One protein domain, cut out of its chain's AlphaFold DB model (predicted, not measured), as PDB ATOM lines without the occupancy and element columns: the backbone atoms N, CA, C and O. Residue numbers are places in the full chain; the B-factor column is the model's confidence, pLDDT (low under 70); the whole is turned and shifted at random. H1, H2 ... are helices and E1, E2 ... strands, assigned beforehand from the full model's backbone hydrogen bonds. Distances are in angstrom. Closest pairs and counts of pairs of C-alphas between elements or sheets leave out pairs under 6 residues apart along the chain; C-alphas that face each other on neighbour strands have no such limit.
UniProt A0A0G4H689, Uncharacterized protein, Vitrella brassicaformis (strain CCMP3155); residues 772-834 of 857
ATOM      1  N   THR A 772     137.342 219.407 255.521       80.31
ATOM      2  CA  THR A 772     136.894 218.152 254.898       80.31
ATOM      3  C   THR A 772     136.835 218.264 253.367       80.31
ATOM      4  O   THR A 772     136.962 219.333 252.771       80.31
ATOM      5  N   CYS A 773     136.756 217.120 252.688       79.81
ATOM      6  CA  CYS A 773     136.684 217.024 251.233       79.81
ATOM      7  C   CYS A 773     135.361 217.603 250.731       79.81
ATOM      8  O   CYS A 773     134.310 217.043 251.021       79.81
ATOM      9  N   VAL A 774     135.399 218.639 249.895       80.56
ATOM     10  CA  VAL A 774     134.192 219.333 249.408       80.56
ATOM     11  C   VAL A 774     133.311 218.483 248.481       80.56
ATOM     12  O   VAL A 774     132.209 218.902 248.157       80.56
ATOM     13  N   ALA A 775     133.784 217.309 248.040       80.94
ATOM     14  CA  ALA A 775     133.020 216.390 247.192       80.94
ATOM     15  C   ALA A 775     132.321 215.263 247.971       80.94
ATOM     16  O   ALA A 775     131.158 214.988 247.704       80.94
ATOM     17  N   CYS A 776     133.001 214.600 248.920       84.19
ATOM     18  CA  CYS A 776     132.394 213.512 249.706       84.19
ATOM     19  C   CYS A 776     132.013 213.895 251.136       84.19
ATOM     20  O   CYS A 776     131.315 213.126 251.782       84.19
ATOM     21  N   LEU A 777     132.497 215.025 251.660       81.12
ATOM     22  CA  LEU A 777     132.300 215.518 253.035       81.12
ATOM     23  C   LEU A 777     132.839 214.592 254.160       81.12
ATOM     24  O   LEU A 777     132.960 215.017 255.302       81.12
ATOM     25  N   GLU A 778     133.240 213.354 253.850       82.00
ATOM     26  CA  GLU A 778     133.670 212.329 254.819       82.00
ATOM     27  C   GLU A 778     135.139 212.405 255.268       82.00
ATOM     28  O   GLU A 778     135.483 211.961 256.362       82.00
ATOM     29  N   ARG A 779     136.050 212.837 254.385       85.25
ATOM     30  CA  ARG A 779     137.507 212.645 254.553       85.25
ATOM     31  C   ARG A 779     138.248 213.974 254.472       85.25
ATOM     32  O   ARG A 779     137.849 214.799 253.655       85.25
ATOM     33  N   PRO A 780     139.352 214.183 255.210       82.81
ATOM     34  CA  PRO A 780     140.161 215.391 255.062       82.81
ATOM     35  C   PRO A 780     140.723 215.516 253.629       82.81
ATOM     36  O   PRO A 780     141.051 214.500 253.000       82.81
ATOM     37  N   PRO A 781     140.846 216.738 253.082       85.31
ATOM     38  CA  PRO A 781     141.332 216.954 251.736       85.31
ATOM     39  C   PRO A 781     142.856 216.821 251.694       85.31
ATOM     40  O   PRO A 781     143.601 217.537 252.363       85.31
ATOM     41  N   SER A 782     143.327 215.898 250.862       87.88
ATOM     42  CA  SER A 782     144.743 215.584 250.672       87.88
ATOM     43  C   SER A 782     145.323 216.174 249.383       87.88
ATOM     44  O   SER A 782     146.536 216.155 249.202       87.88
ATOM     45  N   VAL A 783     144.478 216.682 248.478       85.88
ATOM     46  CA  VAL A 783     144.871 217.131 247.134       85.88
ATOM     47  C   VAL A 783     144.843 218.654 247.033       85.88
ATOM     48  O   VAL A 783     143.831 219.287 247.333       85.88
ATOM     49  N   VAL A 784     145.978 219.226 246.616       85.12
ATOM     50  CA  VAL A 784     146.207 220.668 246.432       85.12
ATOM     51  C   VAL A 784     145.981 221.043 244.966       85.12
ATOM     52  O   VAL A 784     146.574 220.431 244.081       85.12
ATOM     53  N   PHE A 785     145.190 222.082 244.706       84.00
ATOM     54  CA  PHE A 785     144.955 222.604 243.356       84.00
ATOM     55  C   PHE A 785     145.774 223.872 243.087       84.00
ATOM     56  O   PHE A 785     145.618 224.874 243.783       84.00
ATOM     57  N   PHE A 786     146.603 223.885 242.043       83.19
ATOM     58  CA  PHE A 786     147.351 225.078 241.612       83.19
ATOM     59  C   PHE A 786     146.625 225.805 240.472       83.19
ATOM     60  O   PHE A 786     146.070 225.120 239.617       83.19
ATOM     61  N   PRO A 787     146.623 227.155 240.417       85.62
ATOM     62  CA  PRO A 787     147.428 228.079 241.229       85.62
ATOM     63  C   PRO A 787     146.811 228.479 242.581       85.62
ATOM     64  O   PRO A 787     147.510 229.065 243.400       85.62
ATOM     65  N   CYS A 788     145.537 228.163 242.847       82.56
ATOM     66  CA  CYS A 788     144.817 228.652 244.037       82.56
ATOM     67  C   CYS A 788     145.316 228.106 245.393       82.56
ATOM     68  O   CYS A 788     144.924 228.619 246.437       82.56
ATOM     69  N   LYS A 789     146.156 227.060 245.386       85.62
ATOM     70  CA  LYS A 789     146.731 226.347 246.546       85.62
ATOM     71  C   LYS A 789     145.704 225.769 247.533       85.62
ATOM     72  O   LYS A 789     146.075 225.350 248.627       85.62
ATOM     73  N   GLN A 790     144.429 225.689 247.153       82.25
ATOM     74  CA  GLN A 790     143.378 225.137 248.008       82.25
ATOM     75  C   GLN A 790     143.498 223.613 248.122       82.25
ATOM     76  O   GLN A 790     143.679 222.916 247.120       82.25
ATOM     77  N   ARG A 791     143.362 223.101 249.351       85.88
ATOM     78  CA  ARG A 791     143.151 221.677 249.646       85.88
ATOM     79  C   ARG A 791     141.661 221.433 249.799       85.88
ATOM     80  O   ARG A 791     141.101 221.782 250.830       85.88
ATOM     81  N   CYS A 792     141.025 220.861 248.783       84.38
ATOM     82  CA  CYS A 792     139.570 220.678 248.777       84.38
ATOM     83  C   CYS A 792     139.096 219.258 248.433       84.38
ATOM     84  O   CYS A 792     137.968 218.933 248.777       84.38
ATOM     85  N   LEU A 793     139.923 218.377 247.851       86.69
ATOM     86  CA  LEU A 793     139.550 216.970 247.617       86.69
ATOM     87  C   LEU A 793     140.397 215.982 248.420       86.69
ATOM     88  O   LEU A 793     141.605 216.164 248.581       86.69
ATOM     89  N   CYS A 794     139.779 214.889 248.869       90.75
ATOM     90  CA  CYS A 794     140.495 213.689 249.294       90.75
ATOM     91  C   CYS A 794     140.984 212.889 248.071       90.75
ATOM     92  O   CYS A 794     140.478 213.049 246.957       90.75
ATOM     93  N   ALA A 795     141.948 211.989 248.280       87.00
ATOM     94  CA  ALA A 795     142.539 211.182 247.209       87.00
ATOM     95  C   ALA A 795     141.517 210.347 246.405       87.00
ATOM     96  O   ALA A 795     141.709 210.153 245.208       87.00
ATOM     97  N   GLY A 796     140.427 209.889 247.036       89.81
ATOM     98  CA  GLY A 796     139.369 209.116 246.371       89.81
ATOM     99  C   GLY A 796     138.594 209.946 245.345       89.81
ATOM    100  O   GLY A 796     138.610 209.626 244.161       89.81
ATOM    101  N   CYS A 797     137.999 211.061 245.781       91.69
ATOM    102  CA  CYS A 797     137.271 211.976 244.894       91.69
ATOM    103  C   CYS A 797     138.176 212.577 243.810       91.69
ATOM    104  O   CYS A 797     137.730 212.820 242.693       91.69
ATOM    105  N   TRP A 798     139.459 212.794 244.116       92.88
ATOM    106  CA  TRP A 798     140.437 213.198 243.108       92.88
ATOM    107  C   TRP A 798     140.642 212.134 242.023       92.88
ATOM    108  O   TRP A 798     140.672 212.485 240.846       92.88
ATOM    109  N   ALA A 799     140.771 210.852 242.382       90.50
ATOM    110  CA  ALA A 799     140.964 209.782 241.403       90.50
ATOM    111  C   ALA A 799     139.777 209.680 240.425       90.50
ATOM    112  O   ALA A 799     139.984 209.560 239.218       90.50
ATOM    113  N   GLU A 800     138.552 209.804 240.936       92.56
ATOM    114  CA  GLU A 800     137.324 209.829 240.135       92.56
ATOM    115  C   GLU A 800     137.247 211.071 239.230       92.56
ATOM    116  O   GLU A 800     137.104 210.947 238.012       92.56
ATOM    117  N   MET A 801     137.437 212.270 239.790       92.75
ATOM    118  CA  MET A 801     137.392 213.516 239.016       92.75
ATOM    119  C   MET A 801     138.501 213.583 237.954       92.75
ATOM    120  O   MET A 801     138.269 214.052 236.842       92.75
ATOM    121  N   SER A 802     139.696 213.070 238.258       91.44
ATOM    122  CA  SER A 802     140.815 212.958 237.314       91.44
ATOM    123  C   SER A 802     140.510 211.977 236.176       91.44
ATOM    124  O   SER A 802     140.776 212.273 235.009       91.44
ATOM    125  N   HIS A 803     139.872 210.840 236.481       92.19
ATOM    126  CA  HIS A 803     139.417 209.889 235.465       92.19
ATOM    127  C   HIS A 803     138.385 210.519 234.515       92.19
ATOM    128  O   HIS A 803     138.511 210.393 233.291       92.19
ATOM    129  N   ASN A 804     137.404 211.241 235.065       90.19
ATOM    130  CA  ASN A 804     136.392 211.953 234.286       90.19
ATOM    131  C   ASN A 804     137.021 213.070 233.438       90.19
ATOM    132  O   ASN A 804     136.752 213.138 232.237       90.19
ATOM    133  N   HIS A 805     137.951 213.849 234.004       93.94
ATOM    134  CA  HIS A 805     138.715 214.863 233.274       93.94
ATOM    135  C   HIS A 805     139.469 214.271 232.073       93.94
ATOM    136  O   HIS A 805     139.303 214.743 230.951       93.94
ATOM    137  N   GLU A 806     140.253 213.203 232.255       94.69
ATOM    138  CA  GLU A 806     141.006 212.588 231.151       94.69
ATOM    139  C   GLU A 806     140.106 211.871 230.129       94.69
ATOM    140  O   GLU A 806     140.487 211.701 228.966       94.69
ATOM    141  N   ARG A 807     138.889 211.455 230.504       95.50
ATOM    142  CA  ARG A 807     137.870 210.995 229.547       95.50
ATOM    143  C   ARG A 807     137.318 212.166 228.725       95.50
ATOM    144  O   ARG A 807     137.337 212.098 227.496       95.50
ATOM    145  N   ALA A 808     136.884 213.241 229.381       93.56
ATOM    146  CA  ALA A 808     136.312 214.424 228.742       93.56
ATOM    147  C   ALA A 808     137.324 215.174 227.866       93.56
ATOM    148  O   ALA A 808     137.002 215.571 226.756       93.56
ATOM    149  N   LYS A 809     138.579 215.286 228.302       95.75
ATOM    150  CA  LYS A 809     139.694 215.874 227.545       95.75
ATOM    151  C   LYS A 809     139.999 215.109 226.254       95.75
ATOM    152  O   LYS A 809     140.186 215.731 225.209       95.75
ATOM    153  N   ARG A 810     139.992 213.768 226.287       97.25
ATOM    154  CA  ARG A 810     140.126 212.931 225.076       97.25
ATOM    155  C   ARG A 810     138.950 213.116 224.116       97.25
ATOM    156  O   ARG A 810     139.157 213.151 222.906       97.25
ATOM    157  N   GLU A 811     137.740 213.268 224.645       96.56
ATOM    158  CA  GLU A 811     136.541 213.505 223.839       96.56
ATOM    159  C   GLU A 811     136.508 214.918 223.233       96.56
ATOM    160  O   GLU A 811     136.250 215.068 222.041       96.56
ATOM    161  N   MET A 812     136.861 215.943 224.010       96.19
ATOM    162  CA  MET A 812     137.036 217.328 223.561       96.19
ATOM    163  C   MET A 812     138.022 217.401 222.391       96.19
ATOM    164  O   MET A 812     137.728 217.991 221.356       96.19
ATOM    165  N   GLU A 813     139.171 216.738 222.522       96.88
ATOM    166  CA  GLU A 813     140.184 216.640 221.470       96.88
ATOM    167  C   GLU A 813     139.657 215.907 220.218       96.88
ATOM    168  O   GLU A 813     139.860 216.364 219.091       96.88
ATOM    169  N   ARG A 814     138.907 214.807 220.390       98.00
ATOM    170  CA  ARG A 814     138.243 214.087 219.287       98.00
ATOM    171  C   ARG A 814     137.235 214.971 218.544       98.00
ATOM    172  O   ARG A 814     137.148 214.889 217.319       98.00
ATOM    173  N   LEU A 815     136.480 215.797 219.269       94.25
ATOM    174  CA  LEU A 815     135.486 216.718 218.716       94.25
ATOM    175  C   LEU A 815     136.147 217.905 217.995       94.25
ATOM    176  O   LEU A 815     135.759 218.204 216.866       94.25
ATOM    177  N   ARG A 816     137.215 218.496 218.554       97.25
ATOM    178  CA  ARG A 816     137.996 219.552 217.877       97.25
ATOM    179  C   ARG A 816     138.607 219.078 216.560       97.25
ATOM    180  O   ARG A 816     138.503 219.779 215.560       97.25
ATOM    181  N   ARG A 817     139.154 217.856 216.509       97.44
ATOM    182  CA  ARG A 817     139.656 217.249 215.253       97.44
ATOM    183  C   ARG A 817     138.573 217.023 214.195       97.44
ATOM    184  O   ARG A 817     138.899 216.863 213.026       97.44
ATOM    185  N   ARG A 818     137.298 216.993 214.593       95.94
ATOM    186  CA  ARG A 818     136.135 216.933 213.693       95.94
ATOM    187  C   ARG A 818     135.583 218.316 213.329       95.94
ATOM    188  O   ARG A 818     134.548 218.385 212.678       95.94
ATOM    189  N   GLY A 819     136.237 219.400 213.754       95.69
ATOM    190  CA  GLY A 819     135.784 220.771 213.517       95.69
ATOM    191  C   GLY A 819     134.582 221.197 214.364       95.69
ATOM    192  O   GLY A 819     133.997 222.237 214.085       95.69
ATOM    193  N   VAL A 820     134.200 220.426 215.392       91.19
ATOM    194  CA  VAL A 820     133.096 220.799 216.288       91.19
ATOM    195  C   VAL A 820     133.563 221.953 217.186       91.19
ATOM    196  O   VAL A 820     134.531 221.768 217.931       91.19
ATOM    197  N   PRO A 821     132.918 223.134 217.145       92.19
ATOM    198  CA  PRO A 821     133.316 224.267 217.973       92.19
ATOM    199  C   PRO A 821     133.011 223.996 219.450       92.19
ATOM    200  O   PRO A 821     132.011 223.358 219.774       92.19
ATOM    201  N   ASP A 822     133.829 224.539 220.357       88.12
ATOM    202  CA  ASP A 822     133.735 224.302 221.809       88.12
ATOM    203  C   ASP A 822     132.318 224.509 222.389       88.12
ATOM    204  O   ASP A 822     131.896 223.749 223.258       88.12
ATOM    205  N   LYS A 823     131.552 225.482 221.869       86.88
ATOM    206  CA  LYS A 823     130.161 225.761 222.285       86.88
ATOM    207  C   LYS A 823     129.153 224.661 221.914       86.88
ATOM    208  O   LYS A 823     128.113 224.573 222.555       86.88
ATOM    209  N   ALA A 824     129.444 223.855 220.892       86.81
ATOM    210  CA  ALA A 824     128.585 222.779 220.388       86.81
ATOM    211  C   ALA A 824     128.982 221.389 220.926       86.81
ATOM    212  O   ALA A 824     128.427 220.372 220.512       86.81
ATOM    213  N   MET A 825     129.963 221.312 221.832       93.88
ATOM    214  CA  MET A 825     130.330 220.052 222.479       93.88
ATOM    215  C   MET A 825     129.281 219.645 223.528       93.88
ATOM    216  O   MET A 825     128.682 220.526 224.147       93.88
ATOM    217  N   PRO A 826     129.088 218.342 223.810       89.62
ATOM    218  CA  PRO A 826     128.218 217.897 224.897       89.62
ATOM    219  C   PRO A 826     128.608 218.529 226.240       89.62
ATOM    220  O   PRO A 826     129.794 218.688 226.531       89.62
ATOM    221  N   MET A 827     127.624 218.855 227.080       85.56
ATOM    222  CA  MET A 827     127.830 219.655 228.297       85.56
ATOM    223  C   MET A 827     128.900 219.071 229.240       85.56
ATOM    224  O   MET A 827     129.774 219.799 229.704       85.56
ATOM    225  N   TRP A 828     128.905 217.748 229.443       90.88
ATOM    226  CA  TRP A 828     129.916 217.055 230.255       90.88
ATOM    227  C   TRP A 828     131.344 217.222 229.703       90.88
ATOM    228  O   TRP A 828     132.292 217.371 230.467       90.88
ATOM    229  N   VAL A 829     131.508 217.295 228.376       92.69
ATOM    230  CA  VAL A 829     132.804 217.563 227.732       92.69
ATOM    231  C   VAL A 829     133.255 218.999 228.006       92.69
ATOM    232  O   VAL A 829     134.428 219.220 228.297       92.69
ATOM    233  N   GLN A 830     132.339 219.973 227.954       89.00
ATOM    234  CA  GLN A 830     132.651 221.380 228.248       89.00
ATOM    235  C   GLN A 830     133.030 221.601 229.722       89.00
ATOM    236  O   GLN A 830     133.945 222.375 230.019       89.00
ATOM    237  N   ILE A 831     132.333 220.927 230.643       86.25
ATOM    238  CA  ILE A 831     132.550 221.046 232.090       86.25
ATOM    239  C   ILE A 831     133.854 220.350 232.492       86.25
ATOM    240  O   ILE A 831     134.749 221.017 233.019       86.25
ATOM    241  N   ASP A 832     133.985 219.054 232.190       92.12
ATOM    242  CA  ASP A 832     135.083 218.213 232.682       92.12
ATOM    243  C   ASP A 832     136.329 218.267 231.791       92.12
ATOM    244  O   ASP A 832     137.425 217.945 232.247       92.12
ATOM    245  N   GLY A 833     136.228 218.708 230.532       92.31
ATOM    246  CA  GLY A 833     137.372 218.816 229.613       92.31
ATOM    247  C   GLY A 833     138.434 219.835 230.051       92.31
ATOM    248  O   GLY A 833     139.551 219.834 229.531       92.31
ATOM    249  N   VAL A 834     138.123 220.678 231.042       92.12
ATOM    250  CA  VAL A 834     139.056 221.616 231.676       92.12
ATOM    251  C   VAL A 834     139.053 221.399 233.184       92.12
ATOM    252  O   VAL A 834     138.092 221.754 233.860       92.12
TER     253      VAL A 834
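What this domain is: This is residues 772 to 834 of the 857 residues of an uncharacterized protein of Vitrella brassicaformis (strain CCMP3155) (UniProt A0A0G4H689). One long helix, H1, makes the longest axis, with a small hairpin of two short strands, E1 and E2, and a loop of residues 772 to 782 at the end where it begins. Past the other end of H1 the link of 10 residues folds back, and the short helix H2 packs on the middle part of H1, at residues 804 to 812. The printed part has 63 residues, with two named strands and two named helices in the order E1, E2, H1, H2; the sheet, E1 - E2, is antiparallel and the class is mostly helix. The whole is loose, with a radius of gyration of the C-alphas of 14.2 A, and only just elongated, spanning 42 by 21 by 15 A.

Where its parts are: The printed part begins at Thr 772, and residues 772 to 782 hold no named element. E1 is residues 783 to 785, 6.7 A from first to last C-alpha, and begins with C-alpha 783 at (144.871, 217.131, 247.134). E2 is residues 790 to 793, 9.0 A long. H1 is residues 795 to 816, 30.8 A long, from C-alpha 795 at (142.539, 211.182, 247.209) to C-alpha 816 at (137.996, 219.552, 217.877). H2 is residues 827 to 832, 8.6 A long, and ends with C-alpha 832 at (135.083, 218.213, 232.682).

How they stand to each other: E1 and E2 form a hairpin with a tight link of 4 residues, antiparallel at 133 degrees between their directions. C-alphas 784 and 791 face each other at 4.5 A. N 783 and O 793 are within hydrogen-bond range at 2.9 A, as are N 785 and O 790 at 3.0 A. A tight link of 1 residue joins E2 to H1. The closest C-alphas of E1 and H1 are those of Val 783 and Ala 795, 6.4 A apart. H1 touches H2 with residues 804 to 812 alone; the closest C-alphas, those of Ala 808 and Val 829, are 4.8 A apart. The two helices stand at a steep tilt of 52 degrees and run opposite ways. H2 is apart from both E1 and E2. In H1 and H2 every O i to N i+4 pair is within hydrogen-bond range.

The domain as a whole: The two C-alphas farthest apart are those of Glu 778 and Gly 819, 42.2 A. The first and last printed C-alphas, of Thr 772 and Val 834, are 23.6 A apart. The printed part has no cut and no long link; the link from H1 to H2, of 10 residues, is short but not tight. The mean pLDDT of the printed part is 89.4, and no printed residue is under 70.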